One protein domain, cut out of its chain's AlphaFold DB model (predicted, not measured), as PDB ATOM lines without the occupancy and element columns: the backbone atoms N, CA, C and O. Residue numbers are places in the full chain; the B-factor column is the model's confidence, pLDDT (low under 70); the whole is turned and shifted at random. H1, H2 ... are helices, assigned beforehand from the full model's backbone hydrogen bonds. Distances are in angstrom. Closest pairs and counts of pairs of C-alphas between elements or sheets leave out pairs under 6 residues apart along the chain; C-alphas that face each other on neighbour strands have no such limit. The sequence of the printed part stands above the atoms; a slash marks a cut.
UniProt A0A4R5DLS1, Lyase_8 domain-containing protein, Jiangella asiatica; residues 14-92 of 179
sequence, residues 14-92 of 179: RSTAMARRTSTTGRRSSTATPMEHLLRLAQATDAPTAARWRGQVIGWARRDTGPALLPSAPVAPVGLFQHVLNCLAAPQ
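Overview. This is residues 14 to 92 of the 179 residues of the protein "Lyase_8 domain-containing protein" of Jiangella asiatica (UniProt A0A4R5DLS1). The longest helix, H4, lies side by side with H3 in a helical hairpin, and the shorter H5 crosses H3 nearly at a right angle. H1 and H2, two very short helices, lie beyond the first residues of H3 and far from H4 and H5, while the last residues, 87 to 92, fold back over H4. The printed part has 79 residues, with five named helices in the order H1, H2, H3, H4, H5 and no named strand; the class is all helix, with 48 residues in the helices. The whole is compact, with a radius of gyration of the C-alphas of 13.3 A and spans of 39 by 26 by 25 A.

Along the chain. H4, residues 47 to 63, is 24.4 A long, from C-alpha 47 at (136.607, 91.639, 104.762) to C-alpha 63 at (132.784, 115.542, 101.881). H3, residues 27 to 41, measures 21.8 A. H5, residues 75 to 82, measures 10.7 A and ends at (146.058, 106.149, 99.803). H1, residues 15 to 18, and H2, residues 21 to 24, measure 5.9 and 5.0 A.

Arrangement. H4, with residues 50 to 57 alone, touches residues 35 to 41 of H3; the closest C-alphas, of Met 35 and Val 57, are 5.8 A apart. This hairpin has a shallow tilt of 16 degrees, opposite ways. Residues 36 to 40 of H3 touch H5, about perpendicular at 78 degrees, with the C-alphas of Glu 36 and Pro 77 closest at 6.4 A. H4 and H5 are near each other, with 5 pairs of C-alphas within 10 A. H2 and H3 are close but not clearly touching, the closest C-alphas, of Ser 23 and Ser 30, being 7.0 A apart. H1 is apart from H3, H4 and H5. Every O i to N i+4 pair is within hydrogen-bond range in H4 and H5, and 10 of 11 in H3; H1 and H2 are too short for such a pair.

Size, cuts and confidence. The C-alphas farthest apart, of Ala 19 and Ala 47, are 39.0 A apart. The printed part has no cut, and the link from H4 to H5, 11 residues, is long. Residues 14 to 31 and 65 to 74 have pLDDT under 70.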
ATOM      1  N   ARG A  14     132.623 116.950 122.888       55.91
ATOM      2  CA  ARG A  14     134.048 117.320 123.000       55.91
ATOM      3  C   ARG A  14     134.454 117.943 124.339       55.91
ATOM      4  O   ARG A  14     135.647 118.119 124.552       55.91
ATOM      5  N   SER A  15     133.514 118.216 125.248       60.03
ATOM      6  CA  SER A  15     133.787 118.667 126.628       60.03
ATOM      7  C   SER A  15     134.884 119.757 126.701       60.03
ATOM      8  O   SER A  15     134.876 120.702 125.909       60.03
ATOM      9  N   THR A  16     135.874 119.625 127.593       50.62
ATOM     10  CA  THR A  16     137.032 120.532 127.719       50.62
ATOM     11  C   THR A  16     137.860 120.693 126.445       50.62
ATOM     12  O   THR A  16     138.453 121.753 126.226       50.62
ATOM     13  N   ALA A  17     137.865 119.697 125.552       53.06
ATOM     14  CA  ALA A  17     138.570 119.766 124.274       53.06
ATOM     15  C   ALA A  17     137.941 120.767 123.292       53.06
ATOM     16  O   ALA A  17     138.514 121.009 122.236       53.06
ATOM     17  N   MET A  18     136.807 121.386 123.613       54.03
ATOM     18  CA  MET A  18     136.247 122.486 122.829       54.03
ATOM     19  C   MET A  18     136.992 123.817 123.033       54.03
ATOM     20  O   MET A  18     136.941 124.674 122.159       54.03
ATOM     21  N   ALA A  19     137.698 123.981 124.159       47.72
ATOM     22  CA  ALA A  19     138.342 125.239 124.558       47.72
ATOM     23  C   ALA A  19     139.821 125.367 124.140       47.72
ATOM     24  O   ALA A  19     140.455 126.391 124.396       47.72
ATOM     25  N   ARG A  20     140.407 124.327 123.536       52.59
ATOM     26  CA  ARG A  20     141.809 124.324 123.101       52.59
ATOM     27  C   ARG A  20     141.911 124.965 121.714       52.59
ATOM     28  O   ARG A  20     141.286 124.505 120.774       52.59
ATOM     29  N   ARG A  21     142.757 125.984 121.526       40.62
ATOM     30  CA  ARG A  21     142.913 126.649 120.211       40.62
ATOM     31  C   ARG A  21     143.312 125.660 119.104       40.62
ATOM     32  O   ARG A  21     142.754 125.689 118.016       40.62
ATOM     33  N   THR A  22     144.175 124.697 119.422       44.66
ATOM     34  CA  THR A  22     144.577 123.597 118.524       44.66
ATOM     35  C   THR A  22     143.454 122.606 118.191       44.66
ATOM     36  O   THR A  22     143.542 121.902 117.189       44.66
ATOM     37  N   SER A  23     142.381 122.555 118.983       42.88
ATOM     38  CA  SER A  23     141.211 121.700 118.752       42.88
ATOM     39  C   SER A  23     139.981 122.473 118.244       42.88
ATOM     40  O   SER A  23     139.116 121.871 117.602       42.88
ATOM     41  N   THR A  24     139.913 123.791 118.465       38.88
ATOM     42  CA  THR A  24     138.900 124.722 117.938       38.88
ATOM     43  C   THR A  24     139.224 125.181 116.515       38.88
ATOM     44  O   THR A  24     138.342 125.202 115.663       38.88
ATOM     45  N   THR A  25     140.496 125.453 116.209       31.73
ATOM     46  CA  THR A  25     140.987 125.702 114.837       31.73
ATOM     47  C   THR A  25     141.026 124.406 113.999       31.73
ATOM     48  O   THR A  25     141.300 124.427 112.801       31.73
ATOM     49  N   GLY A  26     140.705 123.253 114.601       43.19
ATOM     50  CA  GLY A  26     140.797 121.942 113.970       43.19
ATOM     51  C   GLY A  26     139.629 121.018 114.299       43.19
ATOM     52  O   GLY A  26     139.821 120.005 114.964       43.19
ATOM     53  N   ARG A  27     138.441 121.266 113.719       46.56
ATOM     54  CA  ARG A  27     137.529 120.149 113.388       46.56
ATOM     55  C   ARG A  27     138.310 119.066 112.612       46.56
ATOM     56  O   ARG A  27     138.149 117.892 112.903       46.56
ATOM     57  N   ARG A  28     139.276 119.494 111.789       53.59
ATOM     58  CA  ARG A  28     140.163 118.720 110.902       53.59
ATOM     59  C   ARG A  28     141.093 117.696 111.583       53.59
ATOM     60  O   ARG A  28     141.142 116.554 111.148       53.59
ATOM     61  N   SER A  29     141.784 118.039 112.679       47.91
ATOM     62  CA  SER A  29     142.588 117.051 113.435       47.91
ATOM     63  C   SER A  29     141.692 116.076 114.205       47.91
ATOM     64  O   SER A  29     141.948 114.876 114.248       47.91
ATOM     65  N   SER A  30     140.578 116.577 114.748       55.97
ATOM     66  CA  SER A  30     139.622 115.760 115.503       55.97
ATOM     67  C   SER A  30     138.780 114.802 114.652       55.97
ATOM     68  O   SER A  30     138.118 113.929 115.212       55.97
ATOM     69  N   THR A  31     138.774 114.965 113.326       65.56
ATOM     70  CA  THR A  31     138.101 114.069 112.373       65.56
ATOM     71  C   THR A  31     139.077 113.119 111.694       65.56
ATOM     72  O   THR A  31     138.725 111.957 111.497       65.56
ATOM     73  N   ALA A  32     140.308 113.563 111.425       73.44
ATOM     74  CA  ALA A  32     141.364 112.732 110.855       73.44
ATOM     75  C   ALA A  32     141.776 111.580 111.783       73.44
ATOM     76  O   ALA A  32     141.885 110.445 111.327       73.44
ATOM     77  N   THR A  33     141.932 111.831 113.088       78.38
ATOM     78  CA  THR A  33     142.350 110.795 114.048       78.38
ATOM     79  C   THR A  33     141.343 109.634 114.152       78.38
ATOM     80  O   THR A  33     141.756 108.483 114.007       78.38
ATOM     81  N   PRO A  34     140.019 109.860 114.310       82.12
ATOM     82  CA  PRO A  34     139.041 108.769 114.244       82.12
ATOM     83  C   PRO A  34     139.027 108.019 112.906       82.12
ATOM     84  O   PRO A  34     138.844 106.802 112.901       82.12
ATOM     85  N   MET A  35     139.214 108.719 111.778       85.81
ATOM     86  CA  MET A  35     139.316 108.071 110.466       85.81
ATOM     87  C   MET A  35     140.541 107.158 110.398       85.81
ATOM     88  O   MET A  35     140.407 106.003 110.009       85.81
ATOM     89  N   GLU A  36     141.706 107.631 110.839       85.94
ATOM     90  CA  GLU A  36     142.931 106.834 110.899       85.94
ATOM     91  C   GLU A  36     142.756 105.590 111.780       85.94
ATOM     92  O   GLU A  36     143.088 104.483 111.358       85.94
ATOM     93  N   HIS A  37     142.185 105.737 112.980       88.94
ATOM     94  CA  HIS A  37     141.928 104.597 113.861       88.94
ATOM     95  C   HIS A  37     140.972 103.582 113.232       88.94
ATOM     96  O   HIS A  37     141.224 102.383 113.324       88.94
ATOM     97  N   LEU A  38     139.919 104.033 112.542       91.38
ATOM     98  CA  LEU A  38     139.035 103.139 111.790       91.38
ATOM     99  C   LEU A  38     139.775 102.403 110.670       91.38
ATOM    100  O   LEU A  38     139.521 101.219 110.468       91.38
ATOM    101  N   LEU A  39     140.696 103.065 109.964       91.12
ATOM    102  CA  LEU A  39     141.511 102.425 108.929       91.12
ATOM    103  C   LEU A  39     142.472 101.384 109.511       91.12
ATOM    104  O   LEU A  39     142.598 100.306 108.939       91.12
ATOM    105  N   ARG A  40     143.092 101.665 110.664       92.06
ATOM    106  CA  ARG A  40     143.926 100.689 111.382       92.06
ATOM    107  C   ARG A  40     143.103  99.486 111.848       92.06
ATOM    108  O   ARG A  40     143.496  98.350 111.614       92.06
ATOM    109  N   LEU A  41     141.923  99.713 112.430       93.62
ATOM    110  CA  LEU A  41     141.016  98.626 112.815       93.62
ATOM    111  C   LEU A  41     140.550  97.818 111.592       93.62
ATOM    112  O   LEU A  41     140.429  96.597 111.665       93.62
ATOM    113  N   ALA A  42     140.356  98.470 110.441       93.62
ATOM    114  CA  ALA A  42     139.991  97.808 109.188       93.62
ATOM    115  C   ALA A  42     141.092  96.889 108.620       93.62
ATOM    116  O   ALA A  42     140.832  96.181 107.647       93.62
ATOM    117  N   GLN A  43     142.313  96.905 109.164       92.81
ATOM    118  CA  GLN A  43     143.378  95.962 108.797       92.81
ATOM    119  C   GLN A  43     143.279  94.632 109.558       92.81
ATOM    120  O   GLN A  43     143.859  93.650 109.110       92.81
ATOM    121  N   ALA A  44     142.535  94.589 110.669       94.62
ATOM    122  CA  ALA A  44     142.472  93.441 111.579       94.62
ATOM    123  C   ALA A  44     141.059  92.838 111.729       94.62
ATOM    124  O   ALA A  44     140.821  92.047 112.635       94.62
ATOM    125  N   THR A  45     140.112  93.218 110.867       96.06
ATOM    126  CA  THR A  45     138.717  92.733 110.882       96.06
ATOM    127  C   THR A  45     138.399  91.922 109.623       96.06
ATOM    128  O   THR A  45     139.155  91.941 108.652       96.06
ATOM    129  N   ASP A  46     137.259  91.233 109.615       96.62
ATOM    130  CA  ASP A  46     136.710  90.545 108.443       96.62
ATOM    131  C   ASP A  46     136.541  91.467 107.216       96.62
ATOM    132  O   ASP A  46     136.284  92.671 107.327       96.62
ATOM    133  N   ALA A  47     136.651  90.887 106.016       94.31
ATOM    134  CA  ALA A  47     136.607  91.639 104.762       94.31
ATOM    135  C   ALA A  47     135.323  92.486 104.573       94.31
ATOM    136  O   ALA A  47     135.453  93.651 104.171       94.31
ATOM    137  N   PRO A  48     134.106  91.992 104.891       95.50
ATOM    138  CA  PRO A  48     132.887  92.805 104.823       95.50
ATOM    139  C   PRO A  48     132.925  94.044 105.731       95.50
ATOM    140  O   PRO A  48     132.607  95.155 105.290       95.50
ATOM    141  N   THR A  49     133.349  93.890 106.987       94.75
ATOM    142  CA  THR A  49     133.460  95.010 107.933       94.75
ATOM    143  C   THR A  49     134.538  96.002 107.508       94.75
ATOM    144  O   THR A  49     134.296  97.215 107.525       94.75
ATOM    145  N   ALA A  50     135.689  95.508 107.043       94.50
ATOM    146  CA  ALA A  50     136.769  96.345 106.535       94.50
ATOM    147  C   ALA A  50     136.301  97.193 105.342       94.50
ATOM    148  O   ALA A  50     136.509  98.409 105.330       94.50
ATOM    149  N   ALA A  51     135.601  96.590 104.374       93.38
ATOM    150  CA  ALA A  51     135.033  97.303 103.230       93.38
ATOM    151  C   ALA A  51     134.029  98.383 103.672       93.38
ATOM    152  O   ALA A  51     134.094  99.526 103.210       93.38
ATOM    153  N   ARG A  52     133.155  98.063 104.638       92.81
ATOM    154  CA  ARG A  52     132.190  99.015 105.213       92.81
ATOM    155  C   ARG A  52     132.872 100.214 105.874       92.81
ATOM    156  O   ARG A  52     132.366 101.334 105.775       92.81
ATOM    157  N   TRP A  53     133.965 100.002 106.605       94.38
ATOM    158  CA  TRP A  53     134.690 101.078 107.290       94.38
ATOM    159  C   TRP A  53     135.495 101.930 106.312       94.38
ATOM    160  O   TRP A  53     135.394 103.155 106.372       94.38
ATOM    161  N   ARG A  54     136.190 101.313 105.349       94.12
ATOM    162  CA  ARG A  54     136.898 102.031 104.274       94.12
ATOM    163  C   ARG A  54     135.939 102.906 103.465       94.12
ATOM    164  O   ARG A  54     136.220 104.086 103.267       94.12
ATOM    165  N   GLY A  55     134.768 102.374 103.102       93.38
ATOM    166  CA  GLY A  55     133.714 103.122 102.413       93.38
ATOM    167  C   GLY A  55     133.183 104.317 103.217       93.38
ATOM    168  O   GLY A  55     132.930 105.383 102.655       93.38
ATOM    169  N   GLN A  56     133.050 104.183 104.542       91.38
ATOM    170  CA  GLN A  56     132.672 105.304 105.413       91.38
ATOM    171  C   GLN A  56     133.752 106.383 105.472       91.38
ATOM    172  O   GLN A  56     133.431 107.561 105.317       91.38
ATOM    173  N   VAL A  57     135.017 105.984 105.645       90.44
ATOM    174  CA  VAL A  57     136.148 106.915 105.720       90.44
ATOM    175  C   VAL A  57     136.287 107.709 104.425       90.44
ATOM    176  O   VAL A  57     136.308 108.936 104.485       90.44
ATOM    177  N   ILE A  58     136.290 107.053 103.256       89.75
ATOM    178  CA  ILE A  58     136.383 107.772 101.976       89.75
ATOM    179  C   ILE A  58     135.142 108.641 101.717       89.75
ATOM    180  O   ILE A  58     135.255 109.731 101.160       89.75
ATOM    181  N   GLY A  59     133.960 108.217 102.181       89.31
ATOM    182  CA  GLY A  59     132.745 109.029 102.136       89.31
ATOM    183  C   GLY A  59     132.878 110.331 102.929       89.31
ATOM    184  O   GLY A  59     132.522 111.391 102.418       89.31
ATOM    185  N   TRP A  60     133.407 110.277 104.152       85.75
ATOM    186  CA  TRP A  60     133.662 111.483 104.944       85.75
ATOM    187  C   TRP A  60     134.788 112.333 104.360       85.75
ATOM    188  O   TRP A  60     134.609 113.540 104.248       85.75
ATOM    189  N   ALA A  61     135.896 111.716 103.942       82.56
ATOM    190  CA  ALA A  61     137.046 112.420 103.380       82.56
ATOM    191  C   ALA A  61     136.676 113.213 102.117       82.56
ATOM    192  O   ALA A  61     137.069 114.363 101.985       82.56
ATOM    193  N   ARG A  62     135.853 112.646 101.223       84.50
ATOM    194  CA  ARG A  62     135.374 113.351 100.018       84.50
ATOM    195  C   ARG A  62     134.413 114.506 100.317       84.50
ATOM    196  O   ARG A  62     134.271 115.395  99.486       84.50
ATOM    197  N   ARG A  63     133.714 114.477 101.458       80.62
ATOM    198  CA  ARG A  63     132.784 115.542 101.881       80.62
ATOM    199  C   ARG A  63     133.465 116.640 102.700       80.62
ATOM    200  O   ARG A  63     132.856 117.684 102.911       80.62
ATOM    201  N   ASP A  64     134.689 116.411 103.166       75.94
ATOM    202  CA  ASP A  64     135.490 117.402 103.879       75.94
ATOM    203  C   ASP A  64     136.222 118.287 102.859       75.94
ATOM    204  O   ASP A  64     137.231 117.886 102.288       75.94
ATOM    205  N   THR A  65     135.690 119.482 102.588       67.06
ATOM    206  CA  THR A  65     136.304 120.440 101.648       67.06
ATOM    207  C   THR A  65     137.205 121.458 102.353       67.06
ATOM    208  O   THR A  65     137.448 122.543 101.823       67.06
ATOM    209  N   GLY A  66     137.647 121.166 103.580       61.78
ATOM    210  CA  GLY A  66     138.601 122.004 104.299       61.78
ATOM    211  C   GLY A  66     140.008 121.987 103.676       61.78
ATOM    212  O   GLY A  66     140.283 121.206 102.765       61.78
ATOM    213  N   PRO A  67     140.938 122.828 104.173       56.56
ATOM    214  CA  PRO A  67     142.341 122.769 103.774       56.56
ATOM    215  C   PRO A  67     142.903 121.357 103.980       56.56
ATOM    216  O   PRO A  67     142.613 120.712 104.992       56.56
ATOM    217  N   ALA A  68     143.685 120.897 103.000       54.72
ATOM    218  CA  ALA A  68     144.122 119.512 102.865       54.72
ATOM    219  C   ALA A  68     144.732 118.940 104.156       54.72
ATOM    220  O   ALA A  68     145.534 119.588 104.825       54.72
ATOM    221  N   LEU A  69     144.410 117.677 104.453       53.22
ATOM    222  CA  LEU A  69     144.952 116.908 105.588       53.22
ATOM    223  C   LEU A  69     146.476 116.686 105.514       53.22
ATOM    224  O   LEU A  69     147.091 116.264 106.488       53.22
ATOM    225  N   LEU A  70     147.073 116.922 104.346       47.34
ATOM    226  CA  LEU A  70     148.353 116.351 103.938       47.34
ATOM    227  C   LEU A  70     149.624 117.198 104.155       47.34
ATOM    228  O   LEU A  70     150.684 116.582 104.119       47.34
ATOM    229  N   PRO A  71     149.629 118.518 104.440       47.75
ATOM    230  CA  PRO A  71     150.911 119.194 104.664       47.75
ATOM    231  C   PRO A  71     151.561 118.885 106.023       47.75
ATOM    232  O   PRO A  71     152.730 119.206 106.208       47.75
ATOM    233  N   SER A  72     150.832 118.310 106.993       53.72
ATOM    234  CA  SER A  72     151.320 118.133 108.376       53.72
ATOM    235  C   SER A  72     151.110 116.741 108.984       53.72
ATOM    236  O   SER A  72     151.440 116.532 110.154       53.72
ATOM    237  N   ALA A  73     150.568 115.782 108.228       62.09
ATOM    238  CA  ALA A  73     150.355 114.422 108.717       62.09
ATOM    239  C   ALA A  73     151.647 113.583 108.622       62.09
ATOM    240  O   ALA A  73     152.345 113.658 107.609       62.09
ATOM    241  N   PRO A  74     151.963 112.738 109.624       68.69
ATOM    242  CA  PRO A  74     153.022 111.740 109.497       68.69
ATOM    243  C   PRO A  74     152.792 110.832 108.274       68.69
ATOM    244  O   PRO A  74     151.650 110.566 107.897       68.69
ATOM    245  N   VAL A  75     153.868 110.310 107.677       75.50
ATOM    246  CA  VAL A  75     153.813 109.513 106.429       75.50
ATOM    247  C   VAL A  75     152.934 108.259 106.558       75.50
ATOM    248  O   VAL A  75     152.225 107.897 105.623       75.50
ATOM    249  N   ALA A  76     152.927 107.605 107.723       76.88
ATOM    250  CA  ALA A  76     152.158 106.376 107.943       76.88
ATOM    251  C   ALA A  76     150.627 106.556 107.756       76.88
ATOM    252  O   ALA A  76     150.035 105.795 106.987       76.88
ATOM    253  N   PRO A  77     149.971 107.565 108.367       75.06
ATOM    254  CA  PRO A  77     148.593 107.939 108.047       75.06
ATOM    255  C   PRO A  77     148.345 108.166 106.552       75.06
ATOM    256  O   PRO A  77     147.331 107.703 106.033       75.06
ATOM    257  N   VAL A  78     149.269 108.823 105.839       79.50
ATOM    258  CA  VAL A  78     149.121 109.082 104.396       79.50
ATOM    259  C   VAL A  78     148.993 107.771 103.620       79.50
ATOM    260  O   VAL A  78     148.084 107.642 102.801       79.50
ATOM    261  N   GLY A  79     149.823 106.771 103.930       83.44
ATOM    262  CA  GLY A  79     149.735 105.441 103.316       83.44
ATOM    263  C   GLY A  79     148.372 104.770 103.525       83.44
ATOM    264  O   GLY A  79     147.781 104.256 102.578       83.44
ATOM    265  N   LEU A  80     147.809 104.848 104.737       85.44
ATOM    266  CA  LEU A  80     146.476 104.302 105.028       85.44
ATOM    267  C   LEU A  80     145.381 104.960 104.179       85.44
ATOM    268  O   LEU A  80     144.502 104.268 103.664       85.44
ATOM    269  N   PHE A  81     145.435 106.285 104.019       83.38
ATOM    270  CA  PHE A  81     144.459 107.018 103.212       83.38
ATOM    271  C   PHE A  81     144.597 106.725 101.712       83.38
ATOM    272  O   PHE A  81     143.578 106.610 101.032       83.38
ATOM    273  N   GLN A  82     145.820 106.529 101.203       85.12
ATOM    274  CA  GLN A  82     146.058 106.149  99.803       85.12
ATOM    275  C   GLN A  82     145.335 104.845  99.434       85.12
ATOM    276  O   GLN A  82     144.677 104.769  98.397       85.12
ATOM    277  N   HIS A  83     145.349 103.849 100.326       83.75
ATOM    278  CA  HIS A  83     144.678 102.565 100.094       83.75
ATOM    279  C   HIS A  83     143.148 102.651  99.977       83.75
ATOM    280  O   HIS A  83     142.532 101.713  99.471       83.75
ATOM    281  N   VAL A  84     142.517 103.744 100.426       88.62
ATOM    282  CA  VAL A  84     141.052 103.902 100.376       88.62
ATOM    283  C   VAL A  84     140.553 104.872  99.311       88.62
ATOM    284  O   VAL A  84     139.342 104.957  99.111       88.62
ATOM    285  N   LEU A  85     141.442 105.567  98.589       86.38
ATOM    286  CA  LEU A  85     141.049 106.542  97.558       86.38
ATOM    287  C   LEU A  85     140.179 105.924  96.450       86.38
ATOM    288  O   LEU A  85     139.240 106.567  95.969       86.38
ATOM    289  N   ASN A  86     140.450 104.657  96.126       86.44
ATOM    290  CA  ASN A  86     139.757 103.884  95.092       86.44
ATOM    291  C   ASN A  86     138.567 103.064  95.624       86.44
ATOM    292  O   ASN A  86     137.919 102.353  94.859       86.44
ATOM    293  N   CYS A  87     138.254 103.131  96.922       88.88
ATOM    294  CA  CYS A  87     137.094 102.434  97.475       88.88
ATOM    295  C   CYS A  87     135.776 103.135  97.108       88.88
ATOM    296  O   CYS A  87     135.710 104.359  96.960       88.88
ATOM    297  N   LEU A  88     134.691 102.356  97.039       91.50
ATOM    298  CA  LEU A  88     133.344 102.901  96.885       91.50
ATOM    299  C   LEU A  88     132.951 103.698  98.136       91.50
ATOM    300  O   LEU A  88     132.927 103.171  99.250       91.50
ATOM    301  N   ALA A  89     132.622 104.972  97.942       91.00
ATOM    302  CA  ALA A  89     132.221 105.854  99.026       91.00
ATOM    303  C   ALA A  89     130.820 105.521  99.540       91.00
ATOM    304  O   ALA A  89     129.854 105.480  98.780       91.00
ATOM    305  N   ALA A  90     130.703 105.344 100.856       90.06
ATOM    306  CA  ALA A  90     129.414 105.148 101.494       90.06
ATOM    307  C   ALA A  90     128.587 106.449 101.441       90.06
ATOM    308  O   ALA A  90     129.118 107.541 101.725       90.06
ATOM    309  N   PRO A  91     127.280 106.354 101.126       86.00
ATOM    310  CA  PRO A  91     126.403 107.511 101.106       86.00
ATOM    311  C   PRO A  91     126.240 108.096 102.510       86.00
ATOM    312  O   PRO A  91     126.421 107.424 103.532       86.00
ATOM    313  N   GLN A  92     125.877 109.374 102.559       81.38
ATOM    314  CA  GLN A  92     125.548 110.027 103.813       81.38
ATOM    315  C   GLN A  92     124.273 109.412 104.404       81.38
ATOM    316  O   GLN A  92     123.240 109.333 103.741       81.38
TER     317      GLN A  92